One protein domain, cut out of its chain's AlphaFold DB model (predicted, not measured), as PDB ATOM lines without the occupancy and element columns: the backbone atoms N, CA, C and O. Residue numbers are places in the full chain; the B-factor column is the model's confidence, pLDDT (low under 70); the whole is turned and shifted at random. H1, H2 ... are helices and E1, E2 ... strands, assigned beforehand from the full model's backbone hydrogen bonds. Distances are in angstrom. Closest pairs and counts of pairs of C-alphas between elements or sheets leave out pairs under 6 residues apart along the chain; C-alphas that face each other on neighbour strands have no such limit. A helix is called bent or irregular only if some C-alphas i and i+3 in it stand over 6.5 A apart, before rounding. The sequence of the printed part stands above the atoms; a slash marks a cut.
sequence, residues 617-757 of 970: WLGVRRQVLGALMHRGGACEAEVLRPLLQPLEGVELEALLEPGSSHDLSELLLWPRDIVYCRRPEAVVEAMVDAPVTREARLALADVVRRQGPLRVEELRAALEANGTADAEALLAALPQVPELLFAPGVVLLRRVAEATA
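This is residues 617 to 757 of the 970 residues of the protein "Hypothetical protein" of Alexandrium monilatum (UniProt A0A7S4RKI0). Two lobes stand end to end: in one, H1 and H2 pack on the small sheet of E1 and E3; in the other, H3 and H4 pack on E2, which lies on the side toward the first lobe, and H5 is near H3. Residues 670 to 673 and 741 to 745 cross between them, with H6 near this waist. The printed part has 141 residues, ordered H1 E1 H2 E2 H3 H4 H5 E3 H6, mostly helix, with an antiparallel E1 - E3 sheet. It is compact, with a radius of gyration of the C-alphas of 16.4 A, yet elongated, spanning 48 by 29 by 23 A.

H1, residues 617 to 630, touches H2, residues 637 to 644, closest at the C-alphas of Val 624 and Leu 640, 6.1 A, at a shallow tilt of 32 degrees, opposite ways. E1, residues 634 to 636, is antiparallel to E3, residues 746 to 749, with N 635 and O 747 2.9 A apart. E2, residues 674 to 677, pairs with no named strand, but short antiparallel pairings join its residues to 710 to 711 and 740 to 741. H3, residues 694 to 707, only just touches H4, residues 712 to 720, with 3 pairs of C-alphas within 8 A, through residues 703 to 704 alone; Val 703 and Leu 715 have the closest C-alphas, 7.4 A. H5, residues 727 to 736, is near H3. The C-alphas of Ala 634 and Val 752, the closest of E1 and H6, residues 750 to 756, are 7.8 A apart. Every O i to N i+4 pair is within hydrogen-bond range in H1, H3, H4 and H6; H2 has 1 of 4, with 3 of 5 O i to N i+3 pairs, and H5 4 of 6.

H1 begins at C-alpha 617 (-39.934, -15.458, -82.515) and is 19.5 A long; H3 is 20.3 A. H5, 15.0 A, is only just irregular: C-alphas 732 and 735 are 6.8 A apart. H6 ends at C-alpha 756 (-19.104, -31.958, -72.071).

The C-alphas farthest apart, of Gly 619 and Gly 723, are 49.5 A apart. The printed part has no cut; the links H2 to E2 and E2 to H3 are long. Residues 686 to 690 and 724 to 725 have pLDDT under 70.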
ATOM      1  N   TRP A 617     -40.536 -14.204 -82.941       88.25
ATOM      2  CA  TRP A 617     -39.934 -15.458 -82.515       88.25
ATOM      3  C   TRP A 617     -38.809 -15.995 -83.414       88.25
ATOM      4  O   TRP A 617     -37.738 -16.302 -82.907       88.25
ATOM      5  N   LEU A 618     -38.980 -16.092 -84.734       82.12
ATOM      6  CA  LEU A 618     -37.932 -16.574 -85.642       82.12
ATOM      7  C   LEU A 618     -36.734 -15.618 -85.713       82.12
ATOM      8  O   LEU A 618     -35.594 -16.083 -85.799       82.12
ATOM      9  N   GLY A 619     -36.967 -14.308 -85.609       85.69
ATOM     10  CA  GLY A 619     -35.903 -13.314 -85.460       85.69
ATOM     11  C   GLY A 619     -35.118 -13.526 -84.163       85.69
ATOM     12  O   GLY A 619     -33.898 -13.699 -84.199       85.69
ATOM     13  N   VAL A 620     -35.825 -13.609 -83.034       90.81
ATOM     14  CA  VAL A 620     -35.249 -13.855 -81.702       90.81
ATOM     15  C   VAL A 620     -34.514 -15.198 -81.637       90.81
ATOM     16  O   VAL A 620     -33.363 -15.244 -81.212       90.81
ATOM     17  N   ARG A 621     -35.099 -16.284 -82.153       93.81
ATOM     18  CA  ARG A 621     -34.480 -17.617 -82.252       93.81
ATOM     19  C   ARG A 621     -33.153 -17.571 -83.011       93.81
ATOM     20  O   ARG A 621     -32.175 -18.168 -82.560       93.81
ATOM     21  N   ARG A 622     -33.089 -16.857 -84.143       92.06
ATOM     22  CA  ARG A 622     -31.836 -16.660 -84.900       92.06
ATOM     23  C   ARG A 622     -30.816 -15.838 -84.105       92.06
ATOM     24  O   ARG A 622     -29.633 -16.168 -84.151       92.06
ATOM     25  N   GLN A 623     -31.246 -14.818 -83.360       93.38
ATOM     26  CA  GLN A 623     -30.359 -14.009 -82.513       93.38
ATOM     27  C   GLN A 623     -29.804 -14.802 -81.318       93.38
ATOM     28  O   GLN A 623     -28.595 -14.795 -81.106       93.38
ATOM     29  N   VAL A 624     -30.649 -15.539 -80.590       94.69
ATOM     30  CA  VAL A 624     -30.266 -16.395 -79.452       94.69
ATOM     31  C   VAL A 624     -29.279 -17.481 -79.890       94.69
ATOM     32  O   VAL A 624     -28.199 -17.603 -79.309       94.69
ATOM     33  N   LEU A 625     -29.590 -18.220 -80.963       94.38
ATOM     34  CA  LEU A 625     -28.679 -19.231 -81.515       94.38
ATOM     35  C   LEU A 625     -27.384 -18.603 -82.058       94.38
ATOM     36  O   LEU A 625     -26.310 -19.170 -81.866       94.38
ATOM     37  N   GLY A 626     -27.458 -17.423 -82.679       91.94
ATOM     38  CA  GLY A 626     -26.290 -16.680 -83.155       91.94
ATOM     39  C   GLY A 626     -25.360 -16.232 -82.023       91.94
ATOM     40  O   GLY A 626     -24.150 -16.435 -82.118       91.94
ATOM     41  N   ALA A 627     -25.911 -15.690 -80.934       94.31
ATOM     42  CA  ALA A 627     -25.157 -15.283 -79.746       94.31
ATOM     43  C   ALA A 627     -24.468 -16.481 -79.072       94.31
ATOM     44  O   ALA A 627     -23.276 -16.416 -78.765       94.31
ATOM     45  N   LEU A 628     -25.190 -17.600 -78.928       94.81
ATOM     46  CA  LEU A 628     -24.637 -18.870 -78.456       94.81
ATOM     47  C   LEU A 628     -23.495 -19.358 -79.350       94.81
ATOM     48  O   LEU A 628     -22.397 -19.591 -78.852       94.81
ATOM     49  N   MET A 629     -23.708 -19.473 -80.664       92.06
ATOM     50  CA  MET A 629     -22.674 -19.928 -81.605       92.06
ATOM     51  C   MET A 629     -21.441 -19.013 -81.618       92.06
ATOM     52  O   MET A 629     -20.320 -19.514 -81.702       92.06
ATOM     53  N   HIS A 630     -21.623 -17.694 -81.505       90.94
ATOM     54  CA  HIS A 630     -20.516 -16.734 -81.463       90.94
ATOM     55  C   HIS A 630     -19.648 -16.894 -80.203       90.94
ATOM     56  O   HIS A 630     -18.430 -16.755 -80.281       90.94
ATOM     57  N   ARG A 631     -20.249 -17.274 -79.067       94.06
ATOM     58  CA  ARG A 631     -19.548 -17.621 -77.818       94.06
ATOM     59  C   ARG A 631     -19.211 -19.122 -77.700       94.06
ATOM     60  O   ARG A 631     -19.173 -19.683 -76.610       94.06
ATOM     61  N   GLY A 632     -18.981 -19.809 -78.823       92.56
ATOM     62  CA  GLY A 632     -18.542 -21.216 -78.837       92.56
ATOM     63  C   GLY A 632     -19.606 -22.244 -78.422       92.56
ATOM     64  O   GLY A 632     -19.290 -23.415 -78.233       92.56
ATOM     65  N   GLY A 633     -20.867 -21.825 -78.307       93.31
ATOM     66  CA  GLY A 633     -22.006 -22.651 -77.911       93.31
ATOM     67  C   GLY A 633     -22.385 -22.574 -76.430       93.31
ATOM     68  O   GLY A 633     -23.200 -23.385 -75.996       93.31
ATOM     69  N   ALA A 634     -21.843 -21.615 -75.677       95.12
ATOM     70  CA  ALA A 634     -22.230 -21.305 -74.301       95.12
ATOM     71  C   ALA A 634     -22.459 -19.791 -74.147       95.12
ATOM     72  O   ALA A 634     -21.639 -18.995 -74.598       95.12
ATOM     73  N   CYS A 635     -23.563 -19.366 -73.534       97.00
ATOM     74  CA  CYS A 635     -23.887 -17.948 -73.364       97.00
ATOM     75  C   CYS A 635     -24.589 -17.700 -72.029       97.00
ATOM     76  O   CYS A 635     -25.401 -18.508 -71.586       97.00
ATOM     77  N   GLU A 636     -24.292 -16.573 -71.390       96.88
ATOM     78  CA  GLU A 636     -24.934 -16.176 -70.139       96.88
ATOM     79  C   GLU A 636     -26.419 -15.862 -70.382       96.88
ATOM     80  O   GLU A 636     -26.771 -15.163 -71.334       96.88
ATOM     81  N   ALA A 637     -27.298 -16.340 -69.502       96.75
ATOM     82  CA  ALA A 637     -28.738 -16.092 -69.568       96.75
ATOM     83  C   ALA A 637     -29.059 -14.584 -69.588       96.75
ATOM     84  O   ALA A 637     -29.968 -14.142 -70.289       96.75
ATOM     85  N   GLU A 638     -28.260 -13.775 -68.889       96.31
ATOM     86  CA  GLU A 638     -28.361 -12.309 -68.869       96.31
ATOM     87  C   GLU A 638     -28.026 -11.645 -70.211       96.31
ATOM     88  O   GLU A 638     -28.524 -10.559 -70.491       96.31
ATOM     89  N   VAL A 639     -27.247 -12.304 -71.073       95.94
ATOM     90  CA  VAL A 639     -26.942 -11.837 -72.437       95.94
ATOM     91  C   VAL A 639     -28.037 -12.264 -73.422       95.94
ATOM     92  O   VAL A 639     -28.249 -11.599 -74.434       95.94
ATOM     93  N   LEU A 640     -28.770 -13.342 -73.121       96.12
ATOM     94  CA  LEU A 640     -29.889 -13.821 -73.938       96.12
ATOM     95  C   LEU A 640     -31.218 -13.117 -73.613       96.12
ATOM     96  O   LEU A 640     -31.993 -12.858 -74.531       96.12
ATOM     97  N   ARG A 641     -31.475 -12.748 -72.350       96.62
ATOM     98  CA  ARG A 641     -32.703 -12.040 -71.926       96.62
ATOM     99  C   ARG A 641     -32.987 -10.742 -72.715       96.62
ATOM    100  O   ARG A 641     -34.126 -10.576 -73.144       96.62
ATOM    101  N   PRO A 642     -32.016  -9.851 -73.005       96.06
ATOM    102  CA  PRO A 642     -32.245  -8.682 -73.859       96.06
ATOM    103  C   PRO A 642     -32.686  -9.027 -75.289       96.06
ATOM    104  O   PRO A 642     -33.438  -8.268 -75.891       96.06
ATOM    105  N   LEU A 643     -32.272 -10.182 -75.825       95.50
ATOM    106  CA  LEU A 643     -32.666 -10.634 -77.166       95.50
ATOM    107  C   LEU A 643     -34.132 -11.093 -77.221       95.50
ATOM    108  O   LEU A 643     -34.685 -11.190 -78.312       95.50
ATOM    109  N   LEU A 644     -34.766 -11.350 -76.070       95.25
ATOM    110  CA  LEU A 644     -36.183 -11.715 -75.958       95.25
ATOM    111  C   LEU A 644     -37.124 -10.505 -75.900       95.25
ATOM    112  O   LEU A 644     -38.324 -10.680 -76.068       95.25
ATOM    113  N   GLN A 645     -36.615  -9.279 -75.738       94.38
ATOM    114  CA  GLN A 645     -37.443  -8.062 -75.678       94.38
ATOM    115  C   GLN A 645     -38.431  -7.861 -76.854       94.38
ATOM    116  O   GLN A 645     -39.493  -7.293 -76.607       94.38
ATOM    117  N   PRO A 646     -38.178  -8.330 -78.098       92.69
ATOM    118  CA  PRO A 646     -39.172  -8.308 -79.181       92.69
ATOM    119  C   PRO A 646     -40.373  -9.258 -78.996       92.69
ATOM    120  O   PRO A 646     -41.225  -9.332 -79.882       92.69
ATOM    121  N   LEU A 647     -40.424 -10.019 -77.900       89.00
ATOM    122  CA  LEU A 647     -41.487 -10.953 -77.538       89.00
ATOM    123  C   LEU A 647     -42.048 -10.583 -76.163       89.00
ATOM    124  O   LEU A 647     -41.604 -11.082 -75.129       89.00
ATOM    125  N   GLU A 648     -43.034  -9.689 -76.157       89.00
ATOM    126  CA  GLU A 648     -43.691  -9.233 -74.932       89.00
ATOM    127  C   GLU A 648     -44.224 -10.428 -74.115       89.00
ATOM    128  O   GLU A 648     -45.073 -11.189 -74.576       89.00
ATOM    129  N   GLY A 649     -43.698 -10.603 -72.898       90.56
ATOM    130  CA  GLY A 649     -44.101 -11.667 -71.972       90.56
ATOM    131  C   GLY A 649     -43.431 -13.037 -72.157       90.56
ATOM    132  O   GLY A 649     -43.804 -13.963 -71.442       90.56
ATOM    133  N   VAL A 650     -42.454 -13.204 -73.061       94.69
ATOM    134  CA  VAL A 650     -41.735 -14.486 -73.225       94.69
ATOM    135  C   VAL A 650     -40.444 -14.506 -72.402       94.69
ATOM    136  O   VAL A 650     -39.460 -13.847 -72.740       94.69
ATOM    137  N   GLU A 651     -40.434 -15.301 -71.332       95.38
ATOM    138  CA  GLU A 651     -39.230 -15.567 -70.534       95.38
ATOM    139  C   GLU A 651     -38.270 -16.547 -71.243       95.38
ATOM    140  O   GLU A 651     -38.663 -17.302 -72.135       95.38
ATOM    141  N   LEU A 652     -36.991 -16.552 -70.847       95.56
ATOM    142  CA  LEU A 652     -35.963 -17.429 -71.437       95.56
ATOM    143  C   LEU A 652     -36.223 -18.903 -71.098       95.56
ATOM    144  O   LEU A 652     -35.956 -19.804 -71.891       95.56
ATOM    145  N   GLU A 653     -36.787 -19.106 -69.918       95.38
ATOM    146  CA  GLU A 653     -37.305 -20.332 -69.345       95.38
ATOM    147  C   GLU A 653     -38.298 -21.026 -70.300       95.38
ATOM    148  O   GLU A 653     -38.120 -22.202 -70.619       95.38
ATOM    149  N   ALA A 654     -39.243 -20.276 -70.878       94.44
ATOM    150  CA  ALA A 654     -40.238 -20.795 -71.821       94.44
ATOM    151  C   ALA A 654     -39.633 -21.307 -73.146       94.44
ATOM    152  O   ALA A 654     -40.308 -22.019 -73.890       94.44
ATOM    153  N   LEU A 655     -38.367 -20.990 -73.458       94.44
ATOM    154  CA  LEU A 655     -37.668 -21.548 -74.625       94.44
ATOM    155  C   LEU A 655     -37.127 -22.966 -74.382       94.44
ATOM    156  O   LEU A 655     -36.598 -23.592 -75.300       94.44
ATOM    157  N   LEU A 656     -37.180 -23.453 -73.142       93.88
ATOM    158  CA  LEU A 656     -36.609 -24.733 -72.712       93.88
ATOM    159  C   LEU A 656     -37.663 -25.694 -72.146       93.88
ATOM    160  O   LEU A 656     -37.335 -26.846 -71.870       93.88
ATOM    161  N   GLU A 657     -38.910 -25.243 -72.007       90.62
ATOM    162  CA  GLU A 657     -40.062 -26.072 -71.650       90.62
ATOM    163  C   GLU A 657     -40.541 -26.888 -72.867       90.62
ATOM    164  O   GLU A 657     -40.995 -26.295 -73.854       90.62
ATOM    165  N   PRO A 658     -40.475 -28.235 -72.828       89.62
ATOM    166  CA  PRO A 658     -40.895 -29.068 -73.950       89.62
ATOM    167  C   PRO A 658     -42.381 -28.882 -74.275       89.62
ATOM    168  O   PRO A 658     -43.242 -29.037 -73.406       89.62
ATOM    169  N   GLY A 659     -42.689 -28.584 -75.536       85.56
ATOM    170  CA  GLY A 659     -44.054 -28.337 -76.008       85.56
ATOM    171  C   GLY A 659     -44.574 -26.904 -75.823       85.56
ATOM    172  O   GLY A 659     -45.755 -26.667 -76.094       85.56
ATOM    173  N   SER A 660     -43.742 -25.940 -75.409       91.75
ATOM    174  CA  SER A 660     -44.114 -24.517 -75.470       91.75
ATOM    175  C   SER A 660     -44.250 -24.024 -76.925       91.75
ATOM    176  O   SER A 660     -43.722 -24.624 -77.865       91.75
ATOM    177  N   SER A 661     -44.908 -22.877 -77.145       87.31
ATOM    178  CA  SER A 661     -44.982 -22.250 -78.480       87.31
ATOM    179  C   SER A 661     -43.620 -21.793 -79.026       87.31
ATOM    180  O   SER A 661     -43.507 -21.455 -80.206       87.31
ATOM    181  N   HIS A 662     -42.595 -21.765 -78.171       92.44
ATOM    182  CA  HIS A 662     -41.248 -21.272 -78.444       92.44
ATOM    183  C   HIS A 662     -40.170 -22.314 -78.075       92.44
ATOM    184  O   HIS A 662     -39.021 -21.959 -77.820       92.44
ATOM    185  N   ASP A 663     -40.533 -23.600 -78.056       92.94
ATOM    186  CA  ASP A 663     -39.669 -24.705 -77.634       92.94
ATOM    187  C   ASP A 663     -38.374 -24.807 -78.472       92.94
ATOM    188  O   ASP A 663     -38.384 -24.928 -79.704       92.94
ATOM    189  N   LEU A 664     -37.241 -24.753 -77.771       94.38
ATOM    190  CA  LEU A 664     -35.888 -25.025 -78.255       94.38
ATOM    191  C   LEU A 664     -35.164 -26.056 -77.371       94.38
ATOM    192  O   LEU A 664     -33.940 -26.157 -77.460       94.38
ATOM    193  N   SER A 665     -35.864 -26.840 -76.550       93.62
ATOM    194  CA  SER A 665     -35.284 -27.868 -75.665       93.62
ATOM    195  C   SER A 665     -34.509 -28.967 -76.418       93.62
ATOM    196  O   SER A 665     -33.572 -29.566 -75.886       93.62
ATOM    197  N   GLU A 666     -34.814 -29.198 -77.701       92.00
ATOM    198  CA  GLU A 666     -34.010 -30.045 -78.601       92.00
ATOM    199  C   GLU A 666     -32.649 -29.427 -78.986       92.00
ATOM    200  O   GLU A 666     -31.735 -30.136 -79.402       92.00
ATOM    201  N   LEU A 667     -32.499 -28.106 -78.878       94.50
ATOM    202  CA  LEU A 667     -31.338 -27.346 -79.363       94.50
ATOM    203  C   LEU A 667     -30.540 -26.675 -78.241       94.50
ATOM    204  O   LEU A 667     -29.346 -26.418 -78.422       94.50
ATOM    205  N   LEU A 668     -31.176 -26.405 -77.104       95.69
ATOM    206  CA  LEU A 668     -30.630 -25.710 -75.945       95.69
ATOM    207  C   LEU A 668     -30.663 -26.605 -74.701       95.69
ATOM    208  O   LEU A 668     -31.519 -27.475 -74.567       95.69
ATOM    209  N   LEU A 669     -29.747 -26.356 -73.769       95.75
ATOM    210  CA  LEU A 669     -29.775 -26.902 -72.415       95.75
ATOM    211  C   LEU A 669     -29.428 -25.788 -71.423       95.75
ATOM    212  O   LEU A 669     -28.418 -25.109 -71.596       95.75
ATOM    213  N   TRP A 670     -30.218 -25.629 -70.363       95.81
ATOM    214  CA  TRP A 670     -29.915 -24.718 -69.259       95.81
ATOM    215  C   TRP A 670     -29.846 -25.523 -67.951       95.81
ATOM    216  O   TRP A 670     -30.890 -25.861 -67.395       95.81
ATOM    217  N   PRO A 671     -28.644 -25.877 -67.451       92.00
ATOM    218  CA  PRO A 671     -28.471 -26.576 -66.175       92.00
ATOM    219  C   PRO A 671     -28.684 -25.602 -65.000       92.00
ATOM    220  O   PRO A 671     -27.733 -25.197 -64.324       92.00
ATOM    221  N   ARG A 672     -29.943 -25.174 -64.821       92.81
ATOM    222  CA  ARG A 672     -30.401 -24.212 -63.804       92.81
ATOM    223  C   ARG A 672     -30.676 -24.875 -62.461       92.81
ATOM    224  O   ARG A 672     -30.149 -24.434 -61.447       92.81
ATOM    225  N   ASP A 673     -31.526 -25.894 -62.470       93.38
ATOM    226  CA  ASP A 673     -31.914 -26.704 -61.314       93.38
ATOM    227  C   ASP A 673     -31.328 -28.119 -61.380       93.38
ATOM    228  O   ASP A 673     -31.311 -28.795 -60.360       93.38
ATOM    229  N   ILE A 674     -30.830 -28.561 -62.543       94.25
ATOM    230  CA  ILE A 674     -30.300 -29.914 -62.769       94.25
ATOM    231  C   ILE A 674     -28.767 -29.909 -62.824       94.25
ATOM    232  O   ILE A 674     -28.147 -29.121 -63.544       94.25
ATOM    233  N   VAL A 675     -28.170 -30.842 -62.086       95.44
ATOM    234  CA  VAL A 675     -26.737 -31.138 -62.025       95.44
ATOM    235  C   VAL A 675     -26.446 -32.380 -62.872       95.44
ATOM    236  O   VAL A 675     -27.014 -33.448 -62.641       95.44
ATOM    237  N   TYR A 676     -25.530 -32.259 -63.834       96.50
ATOM    238  CA  TYR A 676     -25.105 -33.363 -64.705       96.50
ATOM    239  C   TYR A 676     -23.671 -33.796 -64.378       96.50
ATOM    240  O   TYR A 676     -22.831 -32.964 -64.038       96.50
ATOM    241  N   CYS A 677     -23.340 -35.078 -64.556       95.88
ATOM    242  CA  CYS A 677     -21.936 -35.505 -64.592       95.88
ATOM    243  C   CYS A 677     -21.266 -35.053 -65.894       95.88
ATOM    244  O   CYS A 677     -21.827 -35.234 -66.980       95.88
ATOM    245  N   ARG A 678     -20.037 -34.531 -65.805       94.75
ATOM    246  CA  ARG A 678     -19.193 -34.337 -66.989       94.75
ATOM    247  C   ARG A 678     -18.710 -35.673 -67.541       94.75
ATOM    248  O   ARG A 678     -18.582 -36.661 -66.817       94.75
ATOM    249  N   ARG A 679     -18.401 -35.685 -68.836       92.88
ATOM    250  CA  ARG A 679     -17.591 -36.751 -69.436       92.88
ATOM    251  C   ARG A 679     -16.151 -36.651 -68.911       92.88
ATOM    252  O   ARG A 679     -15.677 -35.526 -68.747       92.88
ATOM    253  N   PRO A 680     -15.430 -37.765 -68.692       90.06
ATOM    254  CA  PRO A 680     -14.056 -37.720 -68.186       90.06
ATOM    255  C   PRO A 680     -13.109 -36.934 -69.107       90.06
ATOM    256  O   PRO A 680     -12.209 -36.261 -68.618       90.06
ATOM    257  N   GLU A 681     -13.348 -36.922 -70.421       89.62
ATOM    258  CA  GLU A 681     -12.570 -36.142 -71.396       89.62
ATOM    259  C   GLU A 681     -12.830 -34.622 -71.328       89.62
ATOM    260  O   GLU A 681     -12.101 -33.846 -71.943       89.62
ATOM    261  N   ALA A 682     -13.869 -34.194 -70.602       87.31
ATOM    262  CA  ALA A 682     -14.253 -32.796 -70.393       87.31
ATOM    263  C   ALA A 682     -13.998 -32.303 -68.952       87.31
ATOM    264  O   ALA A 682     -14.316 -31.153 -68.621       87.31
ATOM    265  N   VAL A 683     -13.417 -33.152 -68.096       88.38
ATOM    266  CA  VAL A 683     -12.889 -32.754 -66.787       88.38
ATOM    267  C   VAL A 683     -11.517 -32.125 -67.010       88.38
ATOM    268  O   VAL A 683     -10.512 -32.810 -67.180       88.38
ATOM    269  N   VAL A 684     -11.475 -30.795 -67.031       79.69
ATOM    270  CA  VAL A 684     -10.209 -30.053 -67.014       79.69
ATOM    271  C   VAL A 684      -9.644 -30.123 -65.598       79.69
ATOM    272  O   VAL A 684     -10.315 -29.698 -64.656       79.69
ATOM    273  N   GLU A 685      -8.408 -30.606 -65.443       74.06
ATOM    274  CA  GLU A 685      -7.642 -30.515 -64.190       74.06
ATOM    275  C   GLU A 685      -7.233 -29.057 -63.921       74.06
ATOM    276  O   GLU A 685      -6.081 -28.651 -64.074       74.06
ATOM    277  N   ALA A 686      -8.211 -28.233 -63.556       60.41
ATOM    278  CA  ALA A 686      -7.983 -26.852 -63.176       60.41
ATOM    279  C   ALA A 686      -7.264 -26.813 -61.818       60.41
ATOM    280  O   ALA A 686      -7.824 -27.218 -60.796       60.41
ATOM    281  N   MET A 687      -6.029 -26.303 -61.803       50.47
ATOM    282  CA  MET A 687      -5.310 -25.982 -60.568       50.47
ATOM    283  C   MET A 687      -6.008 -24.802 -59.884       50.47
ATOM    284  O   MET A 687      -5.761 -23.645 -60.215       50.47
ATOM    285  N   VAL A 688      -6.926 -25.113 -58.970       52.97
ATOM    286  CA  VAL A 688      -7.706 -24.144 -58.196       52.97
ATOM    287  C   VAL A 688      -7.672 -24.559 -56.731       52.97
ATOM    288  O   VAL A 688      -8.004 -25.703 -56.407       52.97
ATOM    289  N   ASP A 689      -7.340 -23.609 -55.859       63.62
ATOM    290  CA  ASP A 689      -7.455 -23.706 -54.400       63.62
ATOM    291  C   ASP A 689      -8.936 -23.694 -53.976       63.62
ATOM    292  O   ASP A 689      -9.445 -22.751 -53.367       63.62
ATOM    293  N   ALA A 690      -9.673 -24.727 -54.387       60.56
ATOM    294  CA  ALA A 690     -11.111 -24.814 -54.195       60.56
ATOM    295  C   ALA A 690     -11.447 -25.057 -52.709       60.56
ATOM    296  O   ALA A 690     -10.958 -26.037 -52.140       60.56
ATOM    297  N   PRO A 691     -12.329 -24.257 -52.078       76.44
ATOM    298  CA  PRO A 691     -12.765 -24.466 -50.692       76.44
ATOM    299  C   PRO A 691     -13.566 -25.765 -50.461       76.44
ATOM    300  O   PRO A 691     -13.854 -26.107 -49.316       76.44
ATOM    301  N   VAL A 692     -13.920 -26.505 -51.517       84.94
ATOM    302  CA  VAL A 692     -14.586 -27.814 -51.427       84.94
ATOM    303  C   VAL A 692     -13.539 -28.926 -51.308       84.94
ATOM    304  O   VAL A 692     -12.730 -29.124 -52.218       84.94
ATOM    305  N   THR A 693     -13.571 -29.697 -50.216       87.75
ATOM    306  CA  THR A 693     -12.624 -30.805 -49.994       87.75
ATOM    307  C   THR A 693     -12.723 -31.864 -51.097       87.75
ATOM    308  O   THR A 693     -13.796 -32.126 -51.646       87.75
ATOM    309  N   ARG A 694     -11.599 -32.525 -51.415       87.00
ATOM    310  CA  ARG A 694     -11.546 -33.566 -52.461       87.00
ATOM    311  C   ARG A 694     -12.582 -34.674 -52.236       87.00
ATOM    312  O   ARG A 694     -13.181 -35.142 -53.195       87.00
ATOM    313  N   GLU A 695     -12.791 -35.064 -50.984       86.44
ATOM    314  CA  GLU A 695     -13.759 -36.090 -50.587       86.44
ATOM    315  C   GLU A 695     -15.200 -35.641 -50.854       86.44
ATOM    316  O   GLU A 695     -15.958 -36.391 -51.465       86.44
ATOM    317  N   ALA A 696     -15.555 -34.392 -50.522       86.69
ATOM    318  CA  ALA A 696     -16.870 -33.834 -50.836       86.69
ATOM    319  C   ALA A 696     -17.112 -33.729 -52.353       86.69
ATOM    320  O   ALA A 696     -18.191 -34.088 -52.821       86.69
ATOM    321  N   ARG A 697     -16.106 -33.317 -53.146       90.56
ATOM    322  CA  ARG A 697     -16.212 -33.295 -54.622       90.56
ATOM    323  C   ARG A 697     -16.477 -34.688 -55.198       90.56
ATOM    324  O   ARG A 697     -17.368 -34.846 -56.031       90.56
ATOM    325  N   LEU A 698     -15.740 -35.697 -54.727       89.38
ATOM    326  CA  LEU A 698     -15.925 -37.084 -55.158       89.38
ATOM    327  C   LEU A 698     -17.290 -37.636 -54.730       89.38
ATOM    328  O   LEU A 698     -17.956 -38.251 -55.555       89.38
ATOM    329  N   ALA A 699     -17.744 -37.369 -53.502       89.38
ATOM    330  CA  ALA A 699     -19.068 -37.779 -53.028       89.38
ATOM    331  C   ALA A 699     -20.203 -37.160 -53.868       89.38
ATOM    332  O   ALA A 699     -21.088 -37.882 -54.327       89.38
ATOM    333  N   LEU A 700     -20.139 -35.851 -54.141       92.12
ATOM    334  CA  LEU A 700     -21.084 -35.146 -55.018       92.12
ATOM    335  C   LEU A 700     -21.119 -35.763 -56.425       92.12
ATOM    336  O   LEU A 700     -22.193 -36.060 -56.952       92.12
ATOM    337  N   ALA A 701     -19.946 -35.999 -57.019       93.75
ATOM    338  CA  ALA A 701     -19.833 -36.609 -58.337       93.75
ATOM    339  C   ALA A 701     -20.344 -38.061 -58.363       93.75
ATOM    340  O   ALA A 701     -20.976 -38.467 -59.336       93.75
ATOM    341  N   ASP A 702     -20.114 -38.843 -57.306       93.06
ATOM    342  CA  ASP A 702     -20.578 -40.229 -57.196       93.06
ATOM    343  C   ASP A 702     -22.098 -40.345 -57.040       93.06
ATOM    344  O   ASP A 702     -22.688 -41.246 -57.639       93.06
ATOM    345  N   VAL A 703     -22.749 -39.447 -56.290       94.25
ATOM    346  CA  VAL A 703     -24.218 -39.442 -56.157       94.25
ATOM    347  C   VAL A 703     -24.873 -39.187 -57.518       94.25
ATOM    348  O   VAL A 703     -25.693 -39.993 -57.962       94.25
ATOM    349  N   VAL A 704     -24.443 -38.138 -58.232       94.81
ATOM    350  CA  VAL A 704     -24.953 -37.821 -59.581       94.81
ATOM    351  C   VAL A 704     -24.597 -38.932 -60.583       94.81
ATOM    352  O   VAL A 704     -25.422 -39.303 -61.413       94.81
ATOM    353  N   ARG A 705     -23.411 -39.555 -60.499       93.50
ATOM    354  CA  ARG A 705     -23.041 -40.649 -61.420       93.50
ATOM    355  C   ARG A 705     -23.866 -41.922 -61.207       93.50
ATOM    356  O   ARG A 705     -24.069 -42.664 -62.162       93.50
ATOM    357  N   ARG A 706     -24.331 -42.186 -59.980       92.38
ATOM    358  CA  ARG A 706     -25.155 -43.365 -59.646       92.38
ATOM    359  C   ARG A 706     -26.640 -43.173 -59.951       92.38
ATOM    360  O   ARG A 706     -27.309 -44.158 -60.241       92.38
ATOM    361  N   GLN A 707     -27.155 -41.947 -59.851       93.06
ATOM    362  CA  GLN A 707     -28.590 -41.655 -60.001       93.06
ATOM    363  C   GLN A 707     -28.945 -40.981 -61.342       93.06
ATOM    364  O   GLN A 707     -30.120 -40.894 -61.693       93.06
ATOM    365  N   GLY A 708     -27.941 -40.551 -62.113       93.12
ATOM    366  CA  GLY A 708     -28.115 -39.787 -63.347       93.12
ATOM    367  C   GLY A 708     -28.246 -38.280 -63.080       93.12
ATOM    368  O   GLY A 708     -27.878 -37.805 -62.005       93.12
ATOM    369  N   PRO A 709     -28.749 -37.498 -64.051       94.69
ATOM    370  CA  PRO A 709     -29.009 -36.076 -63.848       94.69
ATOM    371  C   PRO A 709     -30.022 -35.857 -62.716       94.69
ATOM    372  O   PRO A 709     -31.164 -36.311 -62.814       94.69
ATOM    373  N   LEU A 710     -29.592 -35.158 -61.664       95.31
ATOM    374  CA  LEU A 710     -30.374 -34.882 -60.455       95.31
ATOM    375  C   LEU A 710     -30.701 -33.400 -60.345       95.31
ATOM    376  O   LEU A 710     -29.861 -32.555 -60.665       95.31
ATOM    377  N   ARG A 711     -31.870 -33.069 -59.802       95.38
ATOM    378  CA  ARG A 711     -32.141 -31.706 -59.333       95.38
ATOM    379  C   ARG A 711     -31.300 -31.363 -58.108       95.38
ATOM    380  O   ARG A 711     -30.973 -32.240 -57.312       95.38
ATOM    381  N   VAL A 712     -31.011 -30.080 -57.899       94.88
ATOM    382  CA  VAL A 712     -30.307 -29.591 -56.699       94.88
ATOM    383  C   VAL A 712     -31.045 -29.996 -55.416       94.88
ATOM    384  O   VAL A 712     -30.396 -30.347 -54.438       94.88
ATOM    385  N   GLU A 713     -32.381 -30.021 -55.421       93.75
ATOM    386  CA  GLU A 713     -33.191 -30.482 -54.281       93.75
ATOM    387  C   GLU A 713     -33.068 -31.997 -54.035       93.75
ATOM    388  O   GLU A 713     -32.938 -32.428 -52.892       93.75
ATOM    389  N   GLU A 714     -33.040 -32.805 -55.098       94.69
ATOM    390  CA  GLU A 714     -32.865 -34.265 -55.025       94.69
ATOM    391  C   GLU A 714     -31.447 -34.616 -54.545       94.69
ATOM    392  O   GLU A 714     -31.270 -35.435 -53.642       94.69
ATOM    393  N   LEU A 715     -30.437 -33.932 -55.091       93.94
ATOM    394  CA  LEU A 715     -29.042 -34.036 -54.672       93.94
ATOM    395  C   LEU A 715     -28.865 -33.578 -53.217       93.94
ATOM    396  O   LEU A 715     -28.183 -34.254 -52.451       93.94
ATOM    397  N   ARG A 716     -29.521 -32.487 -52.801       92.12
ATOM    398  CA  ARG A 716     -29.545 -32.035 -51.403       92.12
ATOM    399  C   ARG A 716     -30.141 -33.104 -50.486       92.12
ATOM    400  O   ARG A 716     -29.501 -33.449 -49.499       92.12
ATOM    401  N   ALA A 717     -31.305 -33.663 -50.815       91.44
ATOM    402  CA  ALA A 717     -31.929 -34.718 -50.012       91.44
ATOM    403  C   ALA A 717     -31.034 -35.971 -49.910       91.44
ATOM    404  O   ALA A 717     -30.903 -36.563 -48.836       91.44
ATOM    405  N   ALA A 718     -30.348 -36.336 -50.999       88.75
ATOM    406  CA  ALA A 718     -29.368 -37.420 -51.009       88.75
ATOM    407  C   ALA A 718     -28.120 -37.130 -50.142       88.75
ATOM    408  O   ALA A 718     -27.504 -38.067 -49.636       88.75
ATOM    409  N   LEU A 719     -27.747 -35.864 -49.937       86.00
ATOM    410  CA  LEU A 719     -26.622 -35.450 -49.086       86.00
ATOM    411  C   LEU A 719     -27.017 -35.280 -47.612       86.00
ATOM    412  O   LEU A 719     -26.253 -35.664 -46.725       86.00
ATOM    413  N   GLU A 720     -28.222 -34.779 -47.332       86.88
ATOM    414  CA  GLU A 720     -28.795 -34.726 -45.979       86.88
ATOM    415  C   GLU A 720     -28.966 -36.140 -45.401       86.88
ATOM    416  O   GLU A 720     -28.618 -36.376 -44.245       86.88
ATOM    417  N   ALA A 721     -29.368 -37.116 -46.228       84.12
ATOM    418  CA  ALA A 721     -29.392 -38.535 -45.860       84.12
ATOM    419  C   ALA A 721     -28.002 -39.127 -45.524       84.12
ATOM    420  O   ALA A 721     -27.924 -40.153 -44.851       84.12
ATOM    421  N   ASN A 722     -26.913 -38.482 -45.961       78.69
ATOM    422  CA  ASN A 722     -25.528 -38.820 -45.610       78.69
ATOM    423  C   ASN A 722     -24.933 -37.881 -44.532       78.69
ATOM    424  O   ASN A 722     -23.746 -37.970 -44.224       78.69
ATOM    425  N   GLY A 723     -25.746 -37.004 -43.930       76.69
ATOM    426  CA  GLY A 723     -25.370 -36.163 -42.789       76.69
ATOM    427  C   GLY A 723     -24.664 -34.842 -43.115       76.69
ATOM    428  O   GLY A 723     -24.198 -34.182 -42.186       76.69
ATOM    429  N   THR A 724     -24.567 -34.425 -44.387       65.44
ATOM    430  CA  THR A 724     -23.777 -33.235 -44.771       65.44
ATOM    431  C   THR A 724     -24.399 -32.393 -45.893       65.44
ATOM    432  O   THR A 724     -24.102 -32.613 -47.066       65.44
ATOM    433  N   ALA A 725     -25.167 -31.355 -45.546       68.69
ATOM    434  CA  ALA A 725     -25.349 -30.171 -46.397       68.69
ATOM    435  C   ALA A 725     -25.863 -28.965 -45.590       68.69
ATOM    436  O   ALA A 725     -26.856 -29.071 -44.877       68.69
ATOM    437  N   ASP A 726     -25.235 -27.804 -45.779       84.62
ATOM    438  CA  ASP A 726     -25.943 -26.522 -45.740       84.62
ATOM    439  C   ASP A 726     -26.332 -26.162 -47.186       84.62
ATOM    440  O   ASP A 726     -25.591 -26.455 -48.131       84.62
ATOM    441  N   ALA A 727     -27.516 -25.580 -47.376       83.56
ATOM    442  CA  ALA A 727     -28.105 -25.362 -48.693       83.56
ATOM    443  C   ALA A 727     -27.384 -24.261 -49.486       83.56
ATOM    444  O   ALA A 727     -27.164 -24.415 -50.690       83.56
ATOM    445  N   GLU A 728     -26.977 -23.178 -48.816       87.38
ATOM    446  CA  GLU A 728     -26.214 -22.096 -49.451       87.38
ATOM    447  C   GLU A 728     -24.787 -22.561 -49.771       87.38
ATOM    448  O   GLU A 728     -24.308 -22.364 -50.892       87.38
ATOM    449  N   ALA A 729     -24.147 -23.283 -48.843       88.06
ATOM    450  CA  ALA A 729     -22.847 -23.909 -49.075       88.06
ATOM    451  C   ALA A 729     -22.857 -24.896 -50.262       88.06
ATOM    452  O   ALA A 729     -21.923 -24.888 -51.066       88.06
ATOM    453  N   LEU A 730     -23.909 -25.711 -50.421       90.25
ATOM    454  CA  LEU A 730     -24.048 -26.634 -51.555       90.25
ATOM    455  C   LEU A 730     -24.155 -25.883 -52.892       90.25
ATOM    456  O   LEU A 730     -23.435 -26.208 -53.837       90.25
ATOM    457  N   LEU A 731     -25.004 -24.852 -52.968       90.56
ATOM    458  CA  LEU A 731     -25.147 -24.023 -54.171       90.56
ATOM    459  C   LEU A 731     -23.847 -23.289 -54.536       90.56
ATOM    460  O   LEU A 731     -23.508 -23.204 -55.717       90.56
ATOM    461  N   ALA A 732     -23.093 -22.814 -53.542       89.56
ATOM    462  CA  ALA A 732     -21.781 -22.206 -53.752       89.56
ATOM    463  C   ALA A 732     -20.710 -23.226 -54.193       89.56
ATOM    464  O   ALA A 732     -19.810 -22.875 -54.960       89.56
ATOM    465  N   ALA A 733     -20.803 -24.479 -53.733       90.50
ATOM    466  CA  ALA A 733     -19.858 -25.550 -54.041       90.50
ATOM    467  C   ALA A 733     -20.043 -26.154 -55.445       90.50
ATOM    468  O   ALA A 733     -19.050 -26.446 -56.109       90.50
ATOM    469  N   LEU A 734     -21.283 -26.337 -55.915       93.44
ATOM    470  CA  LEU A 734     -21.578 -27.067 -57.160       93.44
ATOM    471  C   LEU A 734     -20.834 -26.554 -58.417       93.44
ATOM    472  O   LEU A 734     -20.296 -27.393 -59.143       93.44
ATOM    473  N   PRO A 735     -20.705 -25.234 -58.682       92.06
ATOM    474  CA  PRO A 735     -19.926 -24.727 -59.820       92.06
ATOM    475  C   PRO A 735     -18.414 -25.011 -59.735       92.06
ATOM    476  O   PRO A 735     -17.708 -24.880 -60.733       92.06
ATOM    477  N   GLN A 736     -17.911 -25.374 -58.550       90.75
ATOM    478  CA  GLN A 736     -16.489 -25.589 -58.254       90.75
ATOM    479  C   GLN A 736     -16.063 -27.064 -58.358       90.75
ATOM    480  O   GLN A 736     -14.887 -27.383 -58.170       90.75
ATOM    481  N   VAL A 737     -17.004 -27.975 -58.630       92.75
ATOM    482  CA  VAL A 737     -16.742 -29.407 -58.819       92.75
ATOM    483  C   VAL A 737     -16.465 -29.657 -60.311       92.75
ATOM    484  O   VAL A 737     -17.410 -29.648 -61.102       92.75
ATOM    485  N   PRO A 738     -15.204 -29.850 -60.751       91.81
ATOM    486  CA  PRO A 738     -14.882 -29.979 -62.177       91.81
ATOM    487  C   PRO A 738     -15.476 -31.242 -62.818       91.81
ATOM    488  O   PRO A 738     -15.659 -31.279 -64.034       91.81
ATOM    489  N   GLU A 739     -15.827 -32.250 -62.019       94.38
ATOM    490  CA  GLU A 739     -16.539 -33.461 -62.433       94.38
ATOM    491  C   GLU A 739     -18.033 -33.219 -62.742       94.38
ATOM    492  O   GLU A 739     -18.683 -34.086 -63.330       94.38
ATOM    493  N   LEU A 740     -18.589 -32.055 -62.377       94.81
ATOM    494  CA  LEU A 740     -20.006 -31.717 -62.537       94.81
ATOM    495  C   LEU A 740     -20.230 -30.545 -63.502       94.81
ATOM    496  O   LEU A 740     -19.427 -29.615 -63.628       94.81
ATOM    497  N   LEU A 741     -21.352 -30.597 -64.215       95.62
ATOM    498  CA  LEU A 741     -21.895 -29.501 -65.004       95.62
ATOM    499  C   LEU A 741     -23.140 -28.968 -64.290       95.62
ATOM    500  O   LEU A 741     -24.241 -29.500 -64.438       95.62
ATOM    501  N   PHE A 742     -22.930 -27.901 -63.526       95.62
ATOM    502  CA  PHE A 742     -23.961 -27.043 -62.958       95.62
ATOM    503  C   PHE A 742     -23.572 -25.600 -63.282       95.62
ATOM    504  O   PHE A 742     -22.478 -25.160 -62.926       95.62
ATOM    505  N   ALA A 743     -24.414 -24.895 -64.034       94.62
ATOM    506  CA  ALA A 743     -24.090 -23.569 -64.557       94.62
ATOM    507  C   ALA A 743     -25.367 -22.717 -64.648       94.62
ATOM    508  O   ALA A 743     -25.834 -22.412 -65.745       94.62
ATOM    509  N   PRO A 744     -25.958 -22.324 -63.504       92.94
ATOM    510  CA  PRO A 744     -27.301 -21.747 -63.469       92.94
ATOM    511  C   PRO A 744     -27.423 -20.387 -64.164       92.94
ATOM    512  O   PRO A 744     -28.519 -19.998 -64.555       92.94
ATOM    513  N   GLY A 745     -26.310 -19.683 -64.387       95.12
ATOM    514  CA  GLY A 745     -26.262 -18.463 -65.195       95.12
ATOM    515  C   GLY A 745     -26.046 -18.677 -66.699       95.12
ATOM    516  O   GLY A 745     -25.990 -17.685 -67.417       95.12
ATOM    517  N   VAL A 746     -25.890 -19.912 -67.199       96.25
ATOM    518  CA  VAL A 746     -25.416 -20.194 -68.571       96.25
ATOM    519  C   VAL A 746     -26.351 -21.145 -69.319       96.25
ATOM    520  O   VAL A 746     -26.620 -22.259 -68.875       96.25
ATOM    521  N   VAL A 747     -26.773 -20.732 -70.514       96.62
ATOM    522  CA  VAL A 747     -27.429 -21.592 -71.505       96.62
ATOM    523  C   VAL A 747     -26.370 -22.158 -72.452       96.62
ATOM    524  O   VAL A 747     -25.446 -21.463 -72.880       96.62
ATOM    525  N   LEU A 748     -26.512 -23.431 -72.797       96.56
ATOM    526  CA  LEU A 748     -25.635 -24.184 -73.685       96.56
ATOM    527  C   LEU A 748     -26.401 -24.591 -74.945       96.56
ATOM    528  O   LEU A 748     -27.595 -24.880 -74.888       96.56
ATOM    529  N   LEU A 749     -25.713 -24.711 -76.081       96.00
ATOM    530  CA  LEU A 749     -26.220 -25.524 -77.187       96.00
ATOM    531  C   LEU A 749     -26.208 -26.991 -76.746       96.00
ATOM    532  O   LEU A 749     -25.180 -27.479 -76.267       96.00
ATOM    533  N   ARG A 750     -27.309 -27.719 -76.955       94.69
ATOM    534  CA  ARG A 750     -27.470 -29.111 -76.502       94.69
ATOM    535  C   ARG A 750     -26.319 -30.004 -76.971       94.69
ATOM    536  O   ARG A 750     -25.727 -30.693 -76.157       94.69
ATOM    537  N   ARG A 751     -25.879 -29.871 -78.228       92.12
ATOM    538  CA  ARG A 751     -24.710 -30.587 -78.783       92.12
ATOM    539  C   ARG A 751     -23.376 -30.292 -78.070       92.12
ATOM    540  O   ARG A 751     -22.483 -31.135 -78.073       92.12
ATOM    541  N   VAL A 752     -23.209 -29.103 -77.489       91.88
ATOM    542  CA  VAL A 752     -22.021 -28.759 -76.684       91.88
ATOM    543  C   VAL A 752     -22.142 -29.367 -75.288       91.88
ATOM    544  O   VAL A 752     -21.175 -29.948 -74.806       91.88
ATOM    545  N   ALA A 753     -23.336 -29.341 -74.690       93.06
ATOM    546  CA  ALA A 753     -23.608 -30.054 -73.445       93.06
ATOM    547  C   ALA A 753     -23.481 -31.587 -73.593       93.06
ATOM    548  O   ALA A 753     -22.940 -32.241 -72.713       93.06
ATOM    549  N   GLU A 754     -23.876 -32.169 -74.728       92.56
ATOM    550  CA  GLU A 754     -23.662 -33.588 -75.057       92.56
ATOM    551  C   GLU A 754     -22.177 -33.944 -75.182       92.56
ATOM    552  O   GLU A 754     -21.802 -35.090 -74.936       92.56
ATOM    553  N   ALA A 755     -21.327 -32.989 -75.573       89.69
ATOM    554  CA  ALA A 755     -19.883 -33.175 -75.669       89.69
ATOM    555  C   ALA A 755     -19.168 -33.006 -74.316       89.69
ATOM    556  O   ALA A 755     -18.135 -33.635 -74.105       89.69
ATOM    557  N   THR A 756     -19.706 -32.196 -73.396       89.31
ATOM    558  CA  THR A 756     -19.104 -31.958 -72.071       89.31
ATOM    559  C   THR A 756     -19.697 -32.814 -70.953       89.31
ATOM    560  O   THR A 756     -19.005 -33.079 -69.971       89.31
ATOM    561  N   ALA A 757     -20.937 -33.282 -71.089       92.88
ATOM    562  CA  ALA A 757     -21.683 -33.980 -70.049       92.88
ATOM    563  C   ALA A 757     -22.427 -35.228 -70.543       92.88
ATOM    564  O   ALA A 757     -22.649 -35.452 -71.736       92.88
TER     565      ALA A 757